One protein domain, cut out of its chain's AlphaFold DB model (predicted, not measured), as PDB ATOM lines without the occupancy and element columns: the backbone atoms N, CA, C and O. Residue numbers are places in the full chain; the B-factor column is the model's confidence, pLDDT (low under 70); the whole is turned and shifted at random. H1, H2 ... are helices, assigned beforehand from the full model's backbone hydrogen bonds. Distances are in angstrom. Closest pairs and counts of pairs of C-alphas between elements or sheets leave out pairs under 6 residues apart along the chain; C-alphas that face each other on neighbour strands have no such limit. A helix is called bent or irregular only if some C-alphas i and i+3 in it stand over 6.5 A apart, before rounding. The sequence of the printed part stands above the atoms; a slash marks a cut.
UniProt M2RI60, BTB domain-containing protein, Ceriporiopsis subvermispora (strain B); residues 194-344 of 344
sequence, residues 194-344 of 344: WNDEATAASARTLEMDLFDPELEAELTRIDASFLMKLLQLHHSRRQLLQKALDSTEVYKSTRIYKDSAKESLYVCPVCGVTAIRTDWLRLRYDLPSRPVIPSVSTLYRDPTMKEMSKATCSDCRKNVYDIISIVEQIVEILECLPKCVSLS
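What this domain is: This is residues 194 to 344 of the 344 residues of the protein "BTB domain-containing protein" of Ceriporiopsis subvermispora (strain B) (UniProt M2RI60). One long helix, H3, runs along much of an elongated, loosely built model; H4 folds back along its last part as a helical hairpin, and H7 crosses that same part of H3. H6 packs on H4 away from H3, while the short helices H1 and H2 are near the first part of H3, and the loops of residues 247 to 277 and 310 to 322 reach toward the opposite end of the long axis. The printed part has 151 residues with seven named helices, H1 to H7 in chain order, and no named strand; the class is all helix, with 76 residues in the helices. The whole is loose, with a radius of gyration of the C-alphas of 18.6 A, and spans 59 by 31 by 24 A.

How they stand to each other: Look first at H1, residues 195 to 203, and H3, residues 224 to 246: they are close but not clearly touching, with the closest C-alphas, Ser 202 and Leu 230, 7.0 A apart. H2, residues 213 to 219, is apart from H1 and close to H3 but not clearly touching it, with the C-alphas of Leu 219 and Leu 227 closest at 7.2 A. Residues 238 to 246 of H3 touch H4, residues 278 to 289, at a shallow tilt of 17 degrees, opposite ways; the closest C-alphas are Arg 238 and Pro 288, 5.0 A. H4 touches H6, residues 303 to 309, closest at Leu 283 and Thr 304, C-alphas 6.1 A apart, at a shallow tilt of 33 degrees, only just short of steep. The hub is H7, residues 323 to 336: it touches H3 at Ala 244 and Ile 333, closest C-alphas 6.8 A apart, at a tilt of 36 degrees, only just steep. H7 only just touches H5, residues 296 to 299, and H6, each with 3 pairs of C-alphas within 8 A; the closest are Val 296 and Val 331 at 5.8 A, and Ser 309 and Ile 323 at 6.2 A. H4 and H7 are apart. Every O i to N i+4 pair is within hydrogen-bond range in H1, H3, H6 and H7; H4 has 6 of 8, H2 has 1 of 3 beside 3 of 4 O i to N i+3 pairs, and H5 is too short for an i+4 pair.

Where its parts are: Find C-alpha 195 at (-53.504, -55.807, 18.826), where H1 begins its 12.5 A. H2 is irregular, with C-alphas 214 and 217 lying 7.2 A apart. From C-alpha 224 at (-53.193, -50.843, 3.759), H3 runs 32.3 A; H4 then measures 16.2 A. H7 runs 20.0 A and ends at C-alpha 336, at (-43.697, -36.777, 24.777).

The domain as a whole: The farthest C-alphas, Trp 194 and Asp 315, are 60.3 A apart, and the printed part has no cut. The links H3 to H4, 31 residues, and H6 to H7, 13 residues, are long. Mean pLDDT of the printed part is 83.9; residues 248 to 265 and residue 344 are under 70.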
ATOM      1  N   TRP A 194     -53.629 -59.526  16.734       96.62
ATOM      2  CA  TRP A 194     -52.841 -59.455  17.967       96.62
ATOM      3  C   TRP A 194     -52.518 -57.993  18.287       96.62
ATOM      4  O   TRP A 194     -51.409 -57.503  18.073       96.62
ATOM      5  N   ASN A 195     -53.550 -57.262  18.709       96.31
ATOM      6  CA  ASN A 195     -53.504 -55.807  18.826       96.31
ATOM      7  C   ASN A 195     -52.443 -55.317  19.821       96.31
ATOM      8  O   ASN A 195     -51.795 -54.306  19.551       96.31
ATOM      9  N   ASP A 196     -52.229 -56.024  20.930       95.31
ATOM     10  CA  ASP A 196     -51.244 -55.632  21.945       95.31
ATOM     11  C   ASP A 196     -49.812 -55.758  21.403       95.31
ATOM     12  O   ASP A 196     -49.001 -54.837  21.522       95.31
ATOM     13  N   GLU A 197     -49.523 -56.856  20.709       96.06
ATOM     14  CA  GLU A 197     -48.231 -57.146  20.087       96.06
ATOM     15  C   GLU A 197     -47.949 -56.207  18.921       96.06
ATOM     16  O   GLU A 197     -46.840 -55.689  18.798       96.06
ATOM     17  N   ALA A 198     -48.955 -55.931  18.091       96.81
ATOM     18  CA  ALA A 198     -48.840 -54.949  17.022       96.81
ATOM     19  C   ALA A 198     -48.598 -53.540  17.595       96.81
ATOM     20  O   ALA A 198     -47.719 -52.811  17.129       96.81
ATOM     21  N   THR A 199     -49.302 -53.167  18.663       96.44
ATOM     22  CA  THR A 199     -49.088 -51.889  19.357       96.44
ATOM     23  C   THR A 199     -47.658 -51.800  19.901       96.44
ATOM     24  O   THR A 199     -46.958 -50.823  19.618       96.44
ATOM     25  N   ALA A 200     -47.175 -52.836  20.590       94.69
ATOM     26  CA  ALA A 200     -45.811 -52.896  21.119       94.69
ATOM     27  C   ALA A 200     -44.741 -52.879  20.010       94.69
ATOM     28  O   ALA A 200     -43.745 -52.158  20.107       94.69
ATOM     29  N   ALA A 201     -44.952 -53.619  18.918       95.56
ATOM     30  CA  ALA A 201     -44.047 -53.650  17.773       95.56
ATOM     31  C   ALA A 201     -43.939 -52.276  17.096       95.56
ATOM     32  O   ALA A 201     -42.828 -51.813  16.840       95.56
ATOM     33  N   SER A 202     -45.064 -51.574  16.909       96.06
ATOM     34  CA  SER A 202     -45.082 -50.220  16.333       96.06
ATOM     35  C   SER A 202     -44.295 -49.192  17.158       96.06
ATOM     36  O   SER A 202     -43.780 -48.207  16.624       96.06
ATOM     37  N   ALA A 203     -44.158 -49.415  18.469       92.94
ATOM     38  CA  ALA A 203     -43.366 -48.534  19.316       92.94
ATOM     39  C   ALA A 203     -41.870 -48.625  19.022       92.94
ATOM     40  O   ALA A 203     -41.163 -47.618  19.080       92.94
ATOM     41  N   ARG A 204     -41.411 -49.812  18.622       91.88
ATOM     42  CA  ARG A 204     -40.013 -50.093  18.293       91.88
ATOM     43  C   ARG A 204     -39.627 -49.675  16.869       91.88
ATOM     44  O   ARG A 204     -38.459 -49.766  16.521       91.88
ATOM     45  N   THR A 205     -40.554 -49.161  16.055       93.38
ATOM     46  CA  THR A 205     -40.242 -48.698  14.689       93.38
ATOM     47  C   THR A 205     -39.746 -47.251  14.626       93.38
ATOM     48  O   THR A 205     -39.641 -46.719  13.530       93.38
ATOM     49  N   LEU A 206     -39.531 -46.559  15.755       88.31
ATOM     50  CA  LEU A 206     -39.150 -45.135  15.761       88.31
ATOM     51  C   LEU A 206     -37.872 -44.864  14.956       88.31
ATOM     52  O   LEU A 206     -37.817 -43.885  14.217       88.31
ATOM     53  N   GLU A 207     -36.878 -45.741  15.097       87.38
ATOM     54  CA  GLU A 207     -35.576 -45.597  14.442       87.38
ATOM     55  C   GLU A 207     -35.529 -46.216  13.030       87.38
ATOM     56  O   GLU A 207     -34.463 -46.315  12.432       87.38
ATOM     57  N   MET A 208     -36.671 -46.652  12.488       91.44
ATOM     58  CA  MET A 208     -36.738 -47.272  11.164       91.44
ATOM     59  C   MET A 208     -37.097 -46.241  10.095       91.44
ATOM     60  O   MET A 208     -38.076 -45.505  10.248       91.44
ATOM     61  N   ASP A 209     -36.358 -46.238   8.985       91.44
ATOM     62  CA  ASP A 209     -36.756 -45.510   7.783       91.44
ATOM     63  C   ASP A 209     -37.770 -46.336   6.991       91.44
ATOM     64  O   ASP A 209     -37.411 -47.253   6.266       91.44
ATOM     65  N   LEU A 210     -39.055 -46.002   7.109       91.94
ATOM     66  CA  LEU A 210     -40.116 -46.699   6.374       91.94
ATOM     67  C   LEU A 210     -40.059 -46.505   4.850       91.94
ATOM     68  O   LEU A 210     -40.864 -47.108   4.146       91.94
ATOM     69  N   PHE A 211     -39.176 -45.645   4.340       90.38
ATOM     70  CA  PHE A 211     -38.968 -45.449   2.905       90.38
ATOM     71  C   PHE A 211     -37.679 -46.105   2.398       90.38
ATOM     72  O   PHE A 211     -37.340 -45.932   1.227       90.38
ATOM     73  N   ASP A 212     -36.986 -46.860   3.251       93.00
ATOM     74  CA  ASP A 212     -35.860 -47.686   2.838       93.00
ATOM     75  C   ASP A 212     -36.341 -48.765   1.844       93.00
ATOM     76  O   ASP A 212     -37.248 -49.540   2.181       93.00
ATOM     77  N   PRO A 213     -35.762 -48.845   0.627       92.06
ATOM     78  CA  PRO A 213     -36.089 -49.887  -0.344       92.06
ATOM     79  C   PRO A 213     -35.958 -51.313   0.208       92.06
ATOM     80  O   PRO A 213     -36.693 -52.201  -0.221       92.06
ATOM     81  N   GLU A 214     -35.071 -51.547   1.180       92.12
ATOM     82  CA  GLU A 214     -34.889 -52.869   1.793       92.12
ATOM     83  C   GLU A 214     -36.128 -53.333   2.583       92.12
ATOM     84  O   GLU A 214     -36.350 -54.535   2.747       92.12
ATOM     85  N   LEU A 215     -36.982 -52.403   3.026       91.94
ATOM     86  CA  LEU A 215     -38.202 -52.709   3.779       91.94
ATOM     87  C   LEU A 215     -39.439 -52.915   2.896       91.94
ATOM     88  O   LEU A 215     -40.494 -53.281   3.420       91.94
ATOM     89  N   GLU A 216     -39.347 -52.727   1.576       91.25
ATOM     90  CA  GLU A 216     -40.492 -52.835   0.657       91.25
ATOM     91  C   GLU A 216     -41.207 -54.195   0.781       91.25
ATOM     92  O   GLU A 216     -42.437 -54.267   0.883       91.25
ATOM     93  N   ALA A 217     -40.437 -55.282   0.868       89.75
ATOM     94  CA  ALA A 217     -40.976 -56.630   1.039       89.75
ATOM     95  C   ALA A 217     -41.733 -56.806   2.368       89.75
ATOM     96  O   ALA A 217     -42.666 -57.603   2.455       89.75
ATOM     97  N   GLU A 218     -41.356 -56.091   3.426       90.25
ATOM     98  CA  GLU A 218     -42.061 -56.149   4.710       90.25
ATOM     99  C   GLU A 218     -43.305 -55.267   4.723       90.25
ATOM    100  O   GLU A 218     -44.360 -55.682   5.206       90.25
ATOM    101  N   LEU A 219     -43.217 -54.078   4.130       93.12
ATOM    102  CA  LEU A 219     -44.333 -53.137   4.046       93.12
ATOM    103  C   LEU A 219     -45.488 -53.690   3.209       93.12
ATOM    104  O   LEU A 219     -46.648 -53.509   3.574       93.12
ATOM    105  N   THR A 220     -45.182 -54.409   2.128       93.69
ATOM    106  CA  THR A 220     -46.184 -55.049   1.253       93.69
ATOM    107  C   THR A 220     -46.973 -56.167   1.934       93.69
ATOM    108  O   THR A 220     -48.050 -56.526   1.462       93.69
ATOM    109  N   ARG A 221     -46.481 -56.702   3.056       91.56
ATOM    110  CA  ARG A 221     -47.176 -57.733   3.843       91.56
ATOM    111  C   ARG A 221     -48.150 -57.160   4.872       91.56
ATOM    112  O   ARG A 221     -48.850 -57.930   5.530       91.56
ATOM    113  N   ILE A 222     -48.176 -55.839   5.039       95.69
ATOM    114  CA  ILE A 222     -49.073 -55.138   5.958       95.69
ATOM    115  C   ILE A 222     -50.294 -54.667   5.173       95.69
ATOM    116  O   ILE A 222     -50.158 -53.992   4.151       95.69
ATOM    117  N   ASP A 223     -51.496 -54.949   5.677       95.00
ATOM    118  CA  ASP A 223     -52.707 -54.412   5.058       95.00
ATOM    119  C   ASP A 223     -52.693 -52.878   5.053       95.00
ATOM    120  O   ASP A 223     -52.253 -52.222   6.004       95.00
ATOM    121  N   ALA A 224     -53.247 -52.285   3.993       95.44
ATOM    122  CA  ALA A 224     -53.193 -50.843   3.759       95.44
ATOM    123  C   ALA A 224     -53.705 -50.000   4.945       95.44
ATOM    124  O   ALA A 224     -53.174 -48.921   5.213       95.44
ATOM    125  N   SER A 225     -54.706 -50.487   5.685       95.50
ATOM    126  CA  SER A 225     -55.248 -49.811   6.872       95.50
ATOM    127  C   SER A 225     -54.223 -49.724   8.010       95.50
ATOM    128  O   SER A 225     -54.034 -48.651   8.588       95.50
ATOM    129  N   PHE A 226     -53.526 -50.820   8.313       96.56
ATOM    130  CA  PHE A 226     -52.499 -50.873   9.354       96.56
ATOM    131  C   PHE A 226     -51.210 -50.170   8.930       96.56
ATOM    132  O   PHE A 226     -50.562 -49.536   9.770       96.56
ATOM    133  N   LEU A 227     -50.870 -50.217   7.639       96.44
ATOM    134  CA  LEU A 227     -49.763 -49.446   7.080       96.44
ATOM    135  C   LEU A 227     -50.037 -47.942   7.199       96.44
ATOM    136  O   LEU A 227     -49.179 -47.197   7.667       96.44
ATOM    137  N   MET A 228     -51.253 -47.493   6.871       96.12
ATOM    138  CA  MET A 228     -51.646 -46.089   7.016       96.12
ATOM    139  C   MET A 228     -51.541 -45.613   8.471       96.12
ATOM    140  O   MET A 228     -51.010 -44.531   8.719       96.12
ATOM    141  N   LYS A 229     -51.974 -46.429   9.443       96.38
ATOM    142  CA  LYS A 229     -51.814 -46.118  10.877       96.38
ATOM    143  C   LYS A 229     -50.339 -45.955  11.266       96.38
ATOM    144  O   LYS A 229     -49.997 -45.022  11.993       96.38
ATOM    145  N   LEU A 230     -49.458 -46.818  10.757       96.56
ATOM    146  CA  LEU A 230     -48.019 -46.739  11.018       96.56
ATOM    147  C   LEU A 230     -47.386 -45.490  10.377       96.56
ATOM    148  O   LEU A 230     -46.624 -44.776  11.030       96.56
ATOM    149  N   LEU A 231     -47.748 -45.170   9.133       95.25
ATOM    150  CA  LEU A 231     -47.293 -43.954   8.452       95.25
ATOM    151  C   LEU A 231     -47.767 -42.687   9.180       95.25
ATOM    152  O   LEU A 231     -46.986 -41.753   9.366       95.25
ATOM    153  N   GLN A 232     -49.017 -42.662   9.652       95.56
ATOM    154  CA  GLN A 232     -49.559 -41.560  10.452       95.56
ATOM    155  C   GLN A 232     -48.826 -41.390  11.785       95.56
ATOM    156  O   GLN A 232     -48.582 -40.253  12.194       95.56
ATOM    157  N   LEU A 233     -48.438 -42.487  12.445       95.25
ATOM    158  CA  LEU A 233     -47.628 -42.446  13.664       95.25
ATOM    159  C   LEU A 233     -46.288 -41.739  13.410       95.25
ATOM    160  O   LEU A 233     -45.940 -40.792  14.116       95.25
ATOM    161  N   HIS A 234     -45.561 -42.155  12.373       94.06
ATOM    162  CA  HIS A 234     -44.283 -41.548  11.983       94.06
ATOM    163  C   HIS A 234     -44.426 -40.087  11.554       94.06
ATOM    164  O   HIS A 234     -43.659 -39.228  11.993       94.06
ATOM    165  N   HIS A 235     -45.452 -39.779  10.762       93.12
ATOM    166  CA  HIS A 235     -45.751 -38.414  10.348       93.12
ATOM    167  C   HIS A 235     -46.049 -37.503  11.549       93.12
ATOM    168  O   HIS A 235     -45.477 -36.418  11.663       93.12
ATOM    169  N   SER A 236     -46.883 -37.970  12.482       94.19
ATOM    170  CA  SER A 236     -47.251 -37.221  13.691       94.19
ATOM    171  C   SER A 236     -46.040 -36.962  14.586       94.19
ATOM    172  O   SER A 236     -45.888 -35.858  15.105       94.19
ATOM    173  N   ARG A 237     -45.138 -37.944  14.729       93.19
ATOM    174  CA  ARG A 237     -43.874 -37.782  15.466       93.19
ATOM    175  C   ARG A 237     -43.016 -36.664  14.876       93.19
ATOM    176  O   ARG A 237     -42.586 -35.791  15.623       93.19
ATOM    177  N   ARG A 238     -42.825 -36.644  13.550       92.38
ATOM    178  CA  ARG A 238     -42.054 -35.588  12.860       92.38
ATOM    179  C   ARG A 238     -42.695 -34.210  13.036       92.38
ATOM    180  O   ARG A 238     -42.003 -33.252  13.371       92.38
ATOM    181  N   GLN A 239     -44.014 -34.107  12.870       92.75
ATOM    182  CA  GLN A 239     -44.737 -32.841  13.041       92.75
ATOM    183  C   GLN A 239     -44.655 -32.301  14.472       92.75
ATOM    184  O   GLN A 239     -44.424 -31.107  14.669       92.75
ATOM    185  N   LEU A 240     -44.847 -33.163  15.473       92.81
ATOM    186  CA  LEU A 240     -44.784 -32.768  16.878       92.81
ATOM    187  C   LEU A 240     -43.357 -32.415  17.302       92.81
ATOM    188  O   LEU A 240     -43.182 -31.427  18.010       92.81
ATOM    189  N   LEU A 241     -42.352 -33.146  16.810       91.62
ATOM    190  CA  LEU A 241     -40.944 -32.811  17.019       91.62
ATOM    191  C   LEU A 241     -40.608 -31.439  16.422       91.62
ATOM    192  O   LEU A 241     -40.073 -30.590  17.130       91.62
ATOM    193  N   GLN A 242     -40.986 -31.179  15.165       90.50
ATOM    194  CA  GLN A 242     -40.792 -29.869  14.533       90.50
ATOM    195  C   GLN A 242     -41.466 -28.759  15.344       90.50
ATOM    196  O   GLN A 242     -40.831 -27.761  15.674       90.50
ATOM    197  N   LYS A 243     -42.734 -28.950  15.727       89.12
ATOM    198  CA  LYS A 243     -43.492 -27.971  16.516       89.12
ATOM    199  C   LYS A 243     -42.840 -27.691  17.875       89.12
ATOM    200  O   LYS A 243     -42.862 -26.550  18.333       89.12
ATOM    201  N   ALA A 244     -42.280 -28.712  18.517       88.44
ATOM    202  CA  ALA A 244     -41.590 -28.569  19.790       88.44
ATOM    203  C   ALA A 244     -40.251 -27.827  19.634       88.44
ATOM    204  O   ALA A 244     -39.993 -26.894  20.392       88.44
ATOM    205  N   LEU A 245     -39.454 -28.149  18.608       84.19
ATOM    206  CA  LEU A 245     -38.210 -27.430  18.288       84.19
ATOM    207  C   LEU A 245     -38.451 -25.988  17.814       84.19
ATOM    208  O   LEU A 245     -37.587 -25.125  17.969       84.19
ATOM    209  N   ASP A 246     -39.625 -25.713  17.241       79.44
ATOM    210  CA  ASP A 246     -40.061 -24.365  16.876       79.44
ATOM    211  C   ASP A 246     -40.457 -23.518  18.090       79.44
ATOM    212  O   ASP A 246     -40.479 -22.283  18.002       79.44
ATOM    213  N   SER A 247     -40.784 -24.158  19.216       73.31
ATOM    214  CA  SER A 247     -41.121 -23.453  20.444       73.31
ATOM    215  C   SER A 247     -39.869 -22.796  21.030       73.31
ATOM    216  O   SER A 247     -38.800 -23.391  21.147       73.31
ATOM    217  N   THR A 248     -39.989 -21.521  21.399       57.72
ATOM    218  CA  THR A 248     -38.869 -20.682  21.856       57.72
ATOM    219  C   THR A 248     -38.276 -21.107  23.205       57.72
ATOM    220  O   THR A 248     -37.330 -20.482  23.673       57.72
ATOM    221  N   GLU A 249     -38.825 -22.141  23.848       56.22
ATOM    222  CA  GLU A 249     -38.381 -22.615  25.161       56.22
ATOM    223  C   GLU A 249     -37.177 -23.553  25.093       56.22
ATOM    224  O   GLU A 249     -36.445 -23.632  26.079       56.22
ATOM    225  N   VAL A 250     -36.906 -24.171  23.932       55.03
ATOM    226  CA  VAL A 250     -35.766 -25.096  23.778       55.03
ATOM    227  C   VAL A 250     -34.408 -24.359  23.853       55.03
ATOM    228  O   VAL A 250     -33.337 -24.936  24.009       55.03
ATOM    229  N   TYR A 251     -34.437 -23.026  23.752       56.16
ATOM    230  CA  TYR A 251     -33.252 -22.176  23.667       56.16
ATOM    231  C   TYR A 251     -33.296 -21.049  24.703       56.16
ATOM    232  O   TYR A 251     -33.069 -19.880  24.381       56.16
ATOM    233  N   LYS A 252     -33.554 -21.379  25.978       51.72
ATOM    234  CA  LYS A 252     -33.505 -20.408  27.095       51.72
ATOM    235  C   LYS A 252     -32.197 -19.592  27.163       51.72
ATOM    236  O   LYS A 252     -32.191 -18.531  27.781       51.72
ATOM    237  N   SER A 253     -31.115 -20.011  26.498       45.97
ATOM    238  CA  SER A 253     -29.877 -19.226  26.350       45.97
ATOM    239  C   SER A 253     -29.919 -18.129  25.273       45.97
ATOM    240  O   SER A 253     -28.928 -17.420  25.097       45.97
ATOM    241  N   THR A 254     -31.042 -17.928  24.575       47.50
ATOM    242  CA  THR A 254     -31.158 -16.938  23.501       47.50
ATOM    243  C   THR A 254     -32.425 -16.102  23.630       47.50
ATOM    244  O   THR A 254     -33.552 -16.561  23.462       47.50
ATOM    245  N   ARG A 255     -32.243 -14.822  23.963       48.44
ATOM    246  CA  ARG A 255     -33.319 -13.836  23.853       48.44
ATOM    247  C   ARG A 255     -33.575 -13.581  22.372       48.44
ATOM    248  O   ARG A 255     -32.869 -12.800  21.750       48.44
ATOM    249  N   ILE A 256     -34.571 -14.255  21.813       50.94
ATOM    250  CA  ILE A 256     -35.010 -14.031  20.435       50.94
ATOM    251  C   ILE A 256     -35.843 -12.745  20.411       50.94
ATOM    252  O   ILE A 256     -36.936 -12.703  20.982       50.94
ATOM    253  N   TYR A 257     -35.355 -11.699  19.739       44.38
ATOM    254  CA  TYR A 257     -36.192 -10.552  19.390       44.38
ATOM    255  C   TYR A 257     -37.201 -10.992  18.324       44.38
ATOM    256  O   TYR A 257     -36.827 -11.366  17.214       44.38
ATOM    257  N   LYS A 258     -38.491 -10.981  18.672       48.03
ATOM    258  CA  LYS A 258     -39.590 -11.154  17.716       48.03
ATOM    259  C   LYS A 258     -39.951  -9.798  17.118       48.03
ATOM    260  O   LYS A 258     -41.038  -9.298  17.385       48.03
ATOM    261  N   ASP A 259     -39.067  -9.221  16.314       40.75
ATOM    262  CA  ASP A 259     -39.526  -8.229  15.344       40.75
ATOM    263  C   ASP A 259     -39.917  -8.946  14.052       40.75
ATOM    264  O   ASP A 259     -39.409 -10.015  13.718       40.75
ATOM    265  N   SER A 260     -40.921  -8.389  13.387       47.56
ATOM    266  CA  SER A 260     -41.848  -8.965  12.403       47.56
ATOM    267  C   SER A 260     -41.259  -9.582  11.116       47.56
ATOM    268  O   SER A 260     -41.996  -9.811  10.157       47.56
ATOM    269  N   ALA A 261     -39.969  -9.914  11.079       46.97
ATOM    270  CA  ALA A 261     -39.273 -10.527   9.952       46.97
ATOM    271  C   ALA A 261     -38.417 -11.735  10.393       46.97
ATOM    272  O   ALA A 261     -37.221 -11.627  10.610       46.97
ATOM    273  N   LYS A 262     -39.073 -12.896  10.525       49.44
ATOM    274  CA  LYS A 262     -38.624 -14.275  10.202       49.44
ATOM    275  C   LYS A 262     -37.181 -14.780  10.438       49.44
ATOM    276  O   LYS A 262     -36.902 -15.886   9.982       49.44
ATOM    277  N   GLU A 263     -36.317 -14.141  11.217       53.06
ATOM    278  CA  GLU A 263     -35.032 -14.747  11.601       53.06
ATOM    279  C   GLU A 263     -34.731 -14.553  13.086       53.06
ATOM    280  O   GLU A 263     -34.615 -13.443  13.600       53.06
ATOM    281  N   SER A 264     -34.644 -15.676  13.804       59.09
ATOM    282  CA  SER A 264     -34.302 -15.704  15.221       59.09
ATOM    283  C   SER A 264     -32.830 -15.332  15.393       59.09
ATOM    284  O   SER A 264     -31.949 -16.181  15.258       59.09
ATOM    285  N   LEU A 265     -32.559 -14.055  15.660       68.50
ATOM    286  CA  LEU A 265     -31.218 -13.579  15.985       68.50
ATOM    287  C   LEU A 265     -30.803 -14.102  17.360       68.50
ATOM    288  O   LEU A 265     -31.519 -13.928  18.349       68.50
ATOM    289  N   TYR A 266     -29.628 -14.726  17.417       75.94
ATOM    290  CA  TYR A 266     -29.001 -15.093  18.673       75.94
ATOM    291  C   TYR A 266     -28.428 -13.868  19.361       75.94
ATOM    292  O   TYR A 266     -27.771 -13.072  18.705       75.94
ATOM    293  N   VAL A 267     -28.616 -13.759  20.675       79.06
ATOM    294  CA  VAL A 267     -28.011 -12.724  21.517       79.06
ATOM    295  C   VAL A 267     -27.133 -13.410  22.551       79.06
ATOM    296  O   VAL A 267     -27.632 -14.206  23.348       79.06
ATOM    297  N   CYS A 268     -25.836 -13.100  22.563       81.12
ATOM    298  CA  CYS A 268     -24.922 -13.689  23.533       81.12
ATOM    299  C   CYS A 268     -25.313 -13.289  24.964       81.12
ATOM    300  O   CYS A 268     -25.351 -12.093  25.259       81.12
ATOM    301  N   PRO A 269     -25.512 -14.248  25.890       77.62
ATOM    302  CA  PRO A 269     -25.915 -13.936  27.260       77.62
ATOM    303  C   PRO A 269     -24.815 -13.232  28.069       77.62
ATOM    304  O   PRO A 269     -25.090 -12.718  29.148       77.62
ATOM    305  N   VAL A 270     -23.573 -13.214  27.572       85.19
ATOM    306  CA  VAL A 270     -22.419 -12.642  28.278       85.19
ATOM    307  C   VAL A 270     -22.059 -11.250  27.774       85.19
ATOM    308  O   VAL A 270     -21.894 -10.351  28.588       85.19
ATOM    309  N   CYS A 271     -21.909 -11.064  26.460       88.62
ATOM    310  CA  CYS A 271     -21.489  -9.777  25.888       88.62
ATOM    311  C   CYS A 271     -22.582  -9.054  25.090       88.62
ATOM    312  O   CYS A 271     -22.357  -7.933  24.651       88.62
ATOM    313  N   GLY A 272     -23.750  -9.671  24.881       83.81
ATOM    314  CA  GLY A 272     -24.875  -9.050  24.178       83.81
ATOM    315  C   GLY A 272     -24.754  -8.990  22.653       83.81
ATOM    316  O   GLY A 272     -25.686  -8.510  22.014       83.81
ATOM    317  N   VAL A 273     -23.661  -9.485  22.054       85.88
ATOM    318  CA  VAL A 273     -23.507  -9.491  20.590       85.88
ATOM    319  C   VAL A 273     -24.607 -10.314  19.930       85.88
ATOM    320  O   VAL A 273     -24.964 -11.396  20.411       85.88
ATOM    321  N   THR A 274     -25.131  -9.800  18.821       82.19
ATOM    322  CA  THR A 274     -26.178 -10.452  18.041       82.19
ATOM    323  C   THR A 274     -25.603 -11.166  16.825       82.19
ATOM    324  O   THR A 274     -24.779 -10.590  16.118       82.19
ATOM    325  N   ALA A 275     -26.052 -12.385  16.535       78.19
ATOM    326  CA  ALA A 275     -25.607 -13.145  15.368       78.19
ATOM    327  C   ALA A 275     -26.718 -14.042  14.810       78.19
ATOM    328  O   ALA A 275     -27.548 -14.553  15.557       78.19
ATOM    329  N   ILE A 276     -26.699 -14.301  13.501       74.94
ATOM    330  CA  ILE A 276     -27.497 -15.383  12.911       74.94
ATOM    331  C   ILE A 276     -26.746 -16.695  13.140       74.94
ATOM    332  O   ILE A 276     -25.548 -16.792  12.874       74.94
ATOM    333  N   ARG A 277     -27.446 -17.708  13.655       76.75
ATOM    334  CA  ARG A 277     -26.864 -19.003  14.024       76.75
ATOM    335  C   ARG A 277     -27.438 -20.118  13.167       76.75
ATOM    336  O   ARG A 277     -28.480 -20.695  13.468       76.75
ATOM    337  N   THR A 278     -26.746 -20.384  12.062       79.19
ATOM    338  CA  THR A 278     -27.122 -21.406  11.077       79.19
ATOM    339  C   THR A 278     -26.977 -22.829  11.608       79.19
ATOM    340  O   THR A 278     -27.680 -23.717  11.148       79.19
ATOM    341  N   ASP A 279     -26.123 -23.043  12.606       82.50
ATOM    342  CA  ASP A 279     -25.916 -24.323  13.281       82.50
ATOM    343  C   ASP A 279     -27.172 -24.813  14.022       82.50
ATOM    344  O   ASP A 279     -27.575 -25.961  13.841       82.50
ATOM    345  N   TRP A 280     -27.862 -23.938  14.761       79.56
ATOM    346  CA  TRP A 280     -29.163 -24.281  15.354       79.56
ATOM    347  C   TRP A 280     -30.251 -24.475  14.300       79.56
ATOM    348  O   TRP A 280     -31.015 -25.434  14.374       79.56
ATOM    349  N   LEU A 281     -30.327 -23.572  13.315       79.25
ATOM    350  CA  LEU A 281     -31.310 -23.689  12.233       79.25
ATOM    351  C   LEU A 281     -31.153 -25.026  11.503       79.25
ATOM    352  O   LEU A 281     -32.154 -25.665  11.185       79.25
ATOM    353  N   ARG A 282     -29.910 -25.480  11.307       83.69
ATOM    354  CA  ARG A 282     -29.611 -26.791  10.743       83.69
ATOM    355  C   ARG A 282     -30.221 -27.893  11.596       83.69
ATOM    356  O   ARG A 282     -31.075 -28.591  11.078       83.69
ATOM    357  N   LEU A 283     -29.880 -28.007  12.882       85.06
ATOM    358  CA  LEU A 283     -30.463 -29.037  13.758       85.06
ATOM    359  C   LEU A 283     -32.002 -28.977  13.774       85.06
ATOM    360  O   LEU A 283     -32.662 -30.003  13.628       85.06
ATOM    361  N   ARG A 284     -32.574 -27.777  13.910       84.44
ATOM    362  CA  ARG A 284     -34.020 -27.544  14.027       84.44
ATOM    363  C   ARG A 284     -34.824 -28.046  12.828       84.44
ATOM    364  O   ARG A 284     -35.930 -28.539  13.027       84.44
ATOM    365  N   TYR A 285     -34.312 -27.881  11.611       84.88
ATOM    366  CA  TYR A 285     -35.014 -28.298  10.390       84.88
ATOM    367  C   TYR A 285     -34.534 -29.652   9.859       84.88
ATOM    368  O   TYR A 285     -35.312 -30.383   9.249       84.88
ATOM    369  N   ASP A 286     -33.275 -30.012  10.099       87.94
ATOM    370  CA  ASP A 286     -32.700 -31.297   9.701       87.94
ATOM    371  C   ASP A 286     -33.282 -32.432  10.549       87.94
ATOM    372  O   ASP A 286     -33.801 -33.401  10.008       87.94
ATOM    373  N   LEU A 287     -33.299 -32.294  11.880       88.25
ATOM    374  CA  LEU A 287     -33.706 -33.382  12.774       88.25
ATOM    375  C   LEU A 287     -35.114 -33.940  12.469       88.25
ATOM    376  O   LEU A 287     -35.242 -35.161  12.386       88.25
ATOM    377  N   PRO A 288     -36.159 -33.116  12.242       88.81
ATOM    378  CA  PRO A 288     -37.501 -33.619  11.929       88.81
ATOM    379  C   PRO A 288     -37.680 -34.064  10.472       88.81
ATOM    380  O   PRO A 288     -38.635 -34.785  10.175       88.81
ATOM    381  N   SER A 289     -36.810 -33.612   9.561       87.75
ATOM    382  CA  SER A 289     -36.875 -33.955   8.132       87.75
ATOM    383  C   SER A 289     -36.100 -35.222   7.778       87.75
ATOM    384  O   SER A 289     -36.301 -35.778   6.697       87.75
ATOM    385  N   ARG A 290     -35.262 -35.716   8.694       88.44
ATOM    386  CA  ARG A 290     -34.543 -36.974   8.521       88.44
ATOM    387  C   ARG A 290     -35.486 -38.165   8.333       88.44
ATOM    388  O   ARG A 290     -36.580 -38.202   8.908       88.44
ATOM    389  N   PRO A 291     -35.030 -39.186   7.585       83.88
ATOM    390  CA  PRO A 291     -35.758 -40.444   7.464       83.88
ATOM    391  C   PRO A 291     -35.981 -41.098   8.832       83.88
ATOM    392  O   PRO A 291     -37.079 -41.566   9.132       83.88
ATOM    393  N   VAL A 292     -34.964 -41.022   9.693       86.50
ATOM    394  CA  VAL A 292     -34.940 -41.622  11.023       86.50
ATOM    395  C   VAL A 292     -34.901 -40.538  12.096       86.50
ATOM    396  O   VAL A 292     -34.012 -39.682  12.092       86.50
ATOM    397  N   ILE A 293     -35.841 -40.602  13.044       84.38
ATOM    398  CA  ILE A 293     -35.766 -39.812  14.277       84.38
ATOM    399  C   ILE A 293     -34.835 -40.568  15.237       84.38
ATOM    400  O   ILE A 293     -35.122 -41.727  15.545       84.38
ATOM    401  N   PRO A 294     -33.737 -39.958  15.715       83.88
ATOM    402  CA  PRO A 294     -32.828 -40.639  16.626       83.88
ATOM    403  C   PRO A 294     -33.518 -40.943  17.957       83.88
ATOM    404  O   PRO A 294     -34.263 -40.113  18.487       83.88
ATOM    405  N   SER A 295     -33.241 -42.112  18.537       81.44
ATOM    406  CA  SER A 295     -33.516 -42.341  19.952       81.44
ATOM    407  C   SER A 295     -32.656 -41.446  20.844       81.44
ATOM    408  O   SER A 295     -31.635 -40.874  20.450       81.44
ATOM    409  N   VAL A 296     -33.035 -41.414  22.119       77.88
ATOM    410  CA  VAL A 296     -32.269 -40.797  23.209       77.88
ATOM    411  C   VAL A 296     -30.791 -41.223  23.184       77.88
ATOM    412  O   VAL A 296     -29.895 -40.406  23.383       77.88
ATOM    413  N   SER A 297     -30.514 -42.495  22.875       75.50
ATOM    414  CA  SER A 297     -29.158 -43.063  22.889       75.50
ATOM    415  C   SER A 297     -28.289 -42.671  21.682       75.50
ATOM    416  O   SER A 297     -27.052 -42.734  21.742       75.50
ATOM    417  N   THR A 298     -28.912 -42.282  20.567       81.75
ATOM    418  CA  THR A 298     -28.223 -41.909  19.325       81.75
ATOM    419  C   THR A 298     -28.076 -40.396  19.184       81.75
ATOM    420  O   THR A 298     -27.109 -39.941  18.571       81.75
ATOM    421  N   LEU A 299     -28.925 -39.614  19.858       83.19
ATOM    422  CA  LEU A 299     -28.900 -38.150  19.832       83.19
ATOM    423  C   LEU A 299     -27.553 -37.545  20.275       83.19
ATOM    424  O   LEU A 299     -27.047 -36.633  19.626       83.19
ATOM    425  N   TYR A 300     -26.903 -38.087  21.312       78.38
ATOM    426  CA  TYR A 300     -25.581 -37.612  21.765       78.38
ATOM    427  C   TYR A 300     -24.466 -37.775  20.721       78.38
ATOM    428  O   TYR A 300     -23.443 -37.089  20.774       78.38
ATOM    429  N   ARG A 301     -24.623 -38.715  19.784       82.69
ATOM    430  CA  ARG A 301     -23.626 -39.004  18.743       82.69
ATOM    431  C   ARG A 301     -23.848 -38.200  17.467       82.69
ATOM    432  O   ARG A 301     -23.018 -38.296  16.558       82.69
ATOM    433  N   ASP A 302     -24.905 -37.398  17.433       85.81
ATOM    434  CA  ASP A 302     -25.319 -36.630  16.276       85.81
ATOM    435  C   ASP A 302     -24.223 -35.655  15.784       85.81
ATOM    436  O   ASP A 302     -23.606 -34.944  16.587       85.81
ATOM    437  N   PRO A 303     -23.945 -35.602  14.467       87.00
ATOM    438  CA  PRO A 303     -22.914 -34.723  13.920       87.00
ATOM    439  C   PRO A 303     -23.236 -33.236  14.108       87.00
ATOM    440  O   PRO A 303     -22.325 -32.463  14.400       87.00
ATOM    441  N   THR A 304     -24.505 -32.833  14.011       86.75
ATOM    442  CA  THR A 304     -24.909 -31.431  14.209       86.75
ATOM    443  C   THR A 304     -24.731 -31.009  15.668       86.75
ATOM    444  O   THR A 304     -24.231 -29.917  15.927       86.75
ATOM    445  N   MET A 305     -24.970 -31.914  16.627       86.75
ATOM    446  CA  MET A 305     -24.660 -31.668  18.045       86.75
ATOM    447  C   MET A 305     -23.160 -31.460  18.288       86.75
ATOM    448  O   MET A 305     -22.760 -30.576  19.051       86.75
ATOM    449  N   LYS A 306     -22.303 -32.234  17.607       86.81
ATOM    450  CA  LYS A 306     -20.838 -32.067  17.672       86.81
ATOM    451  C   LYS A 306     -20.349 -30.772  17.020       86.81
ATOM    452  O   LYS A 306     -19.312 -30.252  17.424       86.81
ATOM    453  N   GLU A 307     -21.035 -30.283  15.991       86.81
ATOM    454  CA  GLU A 307     -20.750 -28.975  15.389       86.81
ATOM    455  C   GLU A 307     -21.141 -27.848  16.356       86.81
ATOM    456  O   GLU A 307     -20.323 -26.973  16.647       86.81
ATOM    457  N   MET A 308     -22.347 -27.920  16.928       86.38
ATOM    458  CA  MET A 308     -22.851 -26.938  17.891       86.38
ATOM    459  C   MET A 308     -21.993 -26.860  19.161       86.38
ATOM    460  O   MET A 308     -21.779 -25.769  19.688       86.38
ATOM    461  N   SER A 309     -21.437 -27.978  19.640       87.56
ATOM    462  CA  SER A 309     -20.603 -27.991  20.855       87.56
ATOM    463  C   SER A 309     -19.302 -27.194  20.727       87.56
ATOM    464  O   SER A 309     -18.770 -26.710  21.725       87.56
ATOM    465  N   LYS A 310     -18.801 -27.022  19.500       89.69
ATOM    466  CA  LYS A 310     -17.589 -26.242  19.198       89.69
ATOM    467  C   LYS A 310     -17.883 -24.763  18.974       89.69
ATOM    468  O   LYS A 310     -16.970 -23.966  18.754       89.69
ATOM    469  N   ALA A 311     -19.156 -24.395  18.957       88.00
ATOM    470  CA  ALA A 311     -19.582 -23.114  18.462       88.00
ATOM    471  C   ALA A 311     -19.454 -22.043  19.559       88.00
ATOM    472  O   ALA A 311     -20.086 -22.104  20.615       88.00
ATOM    473  N   THR A 312     -18.629 -21.034  19.286       89.88
ATOM    474  CA  THR A 312     -18.281 -19.970  20.239       89.88
ATOM    475  C   THR A 312     -18.796 -18.608  19.781       89.88
ATOM    476  O   THR A 312     -19.156 -18.403  18.619       89.88
ATOM    477  N   CYS A 313     -18.900 -17.677  20.725       87.50
ATOM    478  CA  CYS A 313     -19.204 -16.278  20.458       87.50
ATOM    479  C   CYS A 313     -18.035 -15.613  19.714       87.50
ATOM    480  O   CYS A 313     -16.883 -15.802  20.109       87.50
ATOM    481  N   SER A 314     -18.321 -14.791  18.698       88.56
ATOM    482  CA  SER A 314     -17.298 -14.036  17.951       88.56
ATOM    483  C   SER A 314     -16.455 -13.147  18.867       88.56
ATOM    484  O   SER A 314     -15.235 -13.112  18.730       88.56
ATOM    485  N   ASP A 315     -17.110 -12.501  19.834       91.06
ATOM    486  CA  ASP A 315     -16.485 -11.460  20.651       91.06
ATOM    487  C   ASP A 315     -15.865 -12.033  21.931       91.06
ATOM    488  O   ASP A 315     -14.658 -11.962  22.136       91.06
ATOM    489  N   CYS A 316     -16.673 -12.651  22.803       92.19
ATOM    490  CA  CYS A 316     -16.200 -13.126  24.110       92.19
ATOM    491  C   CYS A 316     -15.659 -14.564  24.119       92.19
ATOM    492  O   CYS A 316     -15.285 -15.061  25.181       92.19
ATOM    493  N   ARG A 317     -15.659 -15.257  22.969       90.69
ATOM    494  CA  ARG A 317     -15.183 -16.646  22.785       90.69
ATOM    495  C   ARG A 317     -15.831 -17.724  23.667       90.69
ATOM    496  O   ARG A 317     -15.446 -18.883  23.571       90.69
ATOM    497  N   LYS A 318     -16.834 -17.394  24.484       88.12
ATOM    498  CA  LYS A 318     -17.587 -18.376  25.279       88.12
ATOM    499  C   LYS A 318     -18.483 -19.247  24.401       88.12
ATOM    500  O   LYS A 318     -18.920 -18.810  23.333       88.12
ATOM    501  N   ASN A 319     -18.770 -20.455  24.878       86.38
ATOM    502  CA  ASN A 319     -19.686 -21.380  24.217       86.38
ATOM    503  C   ASN A 319     -21.080 -20.768  24.098       86.38
ATOM    504  O   ASN A 319     -21.578 -20.117  25.016       86.38
ATOM    505  N   VAL A 320     -21.676 -20.971  22.931       83.31
ATOM    506  CA  VAL A 320     -22.997 -20.438  22.575       83.31
ATOM    507  C   VAL A 320     -24.102 -21.331  23.123       83.31
ATOM    508  O   VAL A 320     -25.136 -20.845  23.576       83.31
ATOM    509  N   TYR A 321     -23.858 -22.638  23.103       81.50
ATOM    510  CA  TYR A 321     -24.826 -23.657  23.463       81.50
ATOM    511  C   TYR A 321     -24.421 -24.363  24.745       81.50
ATOM    512  O   TYR A 321     -23.269 -24.773  24.904       81.50
ATOM    513  N   ASP A 322     -25.406 -24.572  25.610       84.19
ATOM    514  CA  ASP A 322     -25.352 -25.624  26.611       84.19
ATOM    515  C   ASP A 322     -25.887 -26.910  25.970       84.19
ATOM    516  O   ASP A 322     -27.093 -27.142  25.903       84.19
ATOM    517  N   ILE A 323     -24.976 -27.714  25.422       83.62
ATOM    518  CA  ILE A 323     -25.335 -28.945  24.707       83.62
ATOM    519  C   ILE A 323     -26.006 -29.955  25.635       83.62
ATOM    520  O   ILE A 323     -26.874 -30.692  25.180       83.62
ATOM    521  N   ILE A 324     -25.644 -29.977  26.921       84.06
ATOM    522  CA  ILE A 324     -26.239 -30.904  27.888       84.06
ATOM    523  C   ILE A 324     -27.717 -30.554  28.054       84.06
ATOM    524  O   ILE A 324     -28.571 -31.405  27.814       84.06
ATOM    525  N   SER A 325     -28.015 -29.279  28.325       84.81
ATOM    526  CA  SER A 325     -29.398 -28.822  28.494       84.81
ATOM    527  C   SER A 325     -30.234 -28.968  27.214       84.81
ATOM    528  O   SER A 325     -31.404 -29.336  27.281       84.81
ATOM    529  N   ILE A 326     -29.649 -28.725  26.035       84.81
ATOM    530  CA  ILE A 326     -30.351 -28.922  24.754       84.81
ATOM    531  C   ILE A 326     -30.698 -30.395  24.544       84.81
ATOM    532  O   ILE A 326     -31.809 -30.705  24.117       84.81
ATOM    533  N   VAL A 327     -29.764 -31.305  24.829       85.81
ATOM    534  CA  VAL A 327     -30.021 -32.740  24.684       85.81
ATOM    535  C   VAL A 327     -31.111 -33.188  25.653       85.81
ATOM    536  O   VAL A 327     -32.040 -33.850  25.206       85.81
ATOM    537  N   GLU A 328     -31.056 -32.784  26.924       86.50
ATOM    538  CA  GLU A 328     -32.098 -33.094  27.917       86.50
ATOM    539  C   GLU A 328     -33.486 -32.640  27.447       86.50
ATOM    540  O   GLU A 328     -34.428 -33.430  27.434       86.50
ATOM    541  N   GLN A 329     -33.601 -31.410  26.943       86.69
ATOM    542  CA  GLN A 329     -34.874 -30.881  26.446       86.69
ATOM    543  C   GLN A 329     -35.376 -31.624  25.202       86.69
ATOM    544  O   GLN A 329     -36.571 -31.884  25.070       86.69
ATOM    545  N   ILE A 330     -34.488 -32.002  24.277       88.25
ATOM    546  CA  ILE A 330     -34.891 -32.813  23.119       88.25
ATOM    547  C   ILE A 330     -35.314 -34.212  23.571       88.25
ATOM    548  O   ILE A 330     -36.282 -34.743  23.033       88.25
ATOM    549  N   VAL A 331     -34.646 -34.802  24.561       88.62
ATOM    550  CA  VAL A 331     -35.039 -36.093  25.139       88.62
ATOM    551  C   VAL A 331     -36.441 -36.014  25.743       88.62
ATOM    552  O   VAL A 331     -37.276 -36.845  25.397       88.62
ATOM    553  N   GLU A 332     -36.747 -34.976  26.525       89.38
ATOM    554  CA  GLU A 332     -38.099 -34.732  27.056       89.38
ATOM    555  C   GLU A 332     -39.147 -34.607  25.933       89.38
ATOM    556  O   GLU A 332     -40.240 -35.180  26.008       89.38
ATOM    557  N   ILE A 333     -38.806 -33.912  24.841       90.31
ATOM    558  CA  ILE A 333     -39.674 -33.811  23.657       90.31
ATOM    559  C   ILE A 333     -39.902 -35.193  23.034       90.31
ATOM    560  O   ILE A 333     -41.048 -35.555  22.757       90.31
ATOM    561  N   LEU A 334     -38.835 -35.970  22.816       89.25
ATOM    562  CA  LEU A 334     -38.904 -37.325  22.258       89.25
ATOM    563  C   LEU A 334     -39.730 -38.260  23.155       89.25
ATOM    564  O   LEU A 334     -40.460 -39.126  22.656       89.25
ATOM    565  N   GLU A 335     -39.665 -38.075  24.473       89.56
ATOM    566  CA  GLU A 335     -40.479 -38.780  25.462       89.56
ATOM    567  C   GLU A 335     -41.971 -38.453  25.349       89.56
ATOM    568  O   GLU A 335     -42.795 -39.359  25.479       89.56
ATOM    569  N   CYS A 336     -42.315 -37.220  24.981       90.12
ATOM    570  CA  CYS A 336     -43.697 -36.777  24.777       90.12
ATOM    571  C   CYS A 336     -44.295 -37.167  23.412       90.12
ATOM    572  O   CYS A 336     -45.502 -37.013  23.200       90.12
ATOM    573  N   LEU A 337     -43.487 -37.650  22.461       91.50
ATOM    574  CA  LEU A 337     -43.991 -38.060  21.148       91.50
ATOM    575  C   LEU A 337     -44.910 -39.295  21.248       91.50
ATOM    576  O   LEU A 337     -44.665 -40.178  22.074       91.50
ATOM    577  N   PRO A 338     -45.911 -39.428  20.352       93.81
ATOM    578  CA  PRO A 338     -46.752 -40.617  20.268       93.81
ATOM    579  C   PRO A 338     -45.918 -41.899  20.182       93.81
ATOM    580  O   PRO A 338     -45.037 -42.040  19.324       93.81
ATOM    581  N   LYS A 339     -46.186 -42.843  21.088       92.06
ATOM    582  CA  LYS A 339     -45.345 -44.031  21.264       92.06
ATOM    583  C   LYS A 339     -45.745 -45.203  20.394       92.06
ATOM    584  O   LYS A 339     -44.852 -45.906  19.966       92.06
ATOM    585  N   CYS A 340     -47.013 -45.388  20.078       93.69
ATOM    586  CA  CYS A 340     -47.489 -46.549  19.332       93.69
ATOM    587  C   CYS A 340     -48.725 -46.198  18.501       93.69
ATOM    588  O   CYS A 340     -49.295 -45.111  18.638       93.69
ATOM    589  N   VAL A 341     -49.127 -47.113  17.620       94.06
ATOM    590  CA  VAL A 341     -50.403 -47.008  16.905       94.06
ATOM    591  C   VAL A 341     -51.578 -47.329  17.831       94.06
ATOM    592  O   VAL A 341     -51.459 -48.135  18.746       94.06
ATOM    593  N   SER A 342     -52.739 -46.734  17.557       90.12
ATOM    594  CA  SER A 342     -54.007 -47.127  18.181       90.12
ATOM    595  C   SER A 342     -54.763 -48.088  17.255       90.12
ATOM    596  O   SER A 342     -55.114 -47.743  16.118       90.12
ATOM    597  N   LEU A 343     -54.969 -49.324  17.716       86.12
ATOM    598  CA  LEU A 343     -55.600 -50.401  16.939       86.12
ATOM    599  C   LEU A 343     -57.063 -50.683  17.316       86.12
ATOM    600  O   LEU A 343     -57.624 -51.640  16.795       86.12
ATOM    601  N   SER A 344     -57.675 -49.831  18.149       67.88
ATOM    602  CA  SER A 344     -59.093 -49.910  18.536       67.88
ATOM    603  C   SER A 344     -60.060 -49.779  17.368       67.88
ATOM    604  O   SER A 344     -59.762 -48.946  16.471       67.88
TER     605      SER A 344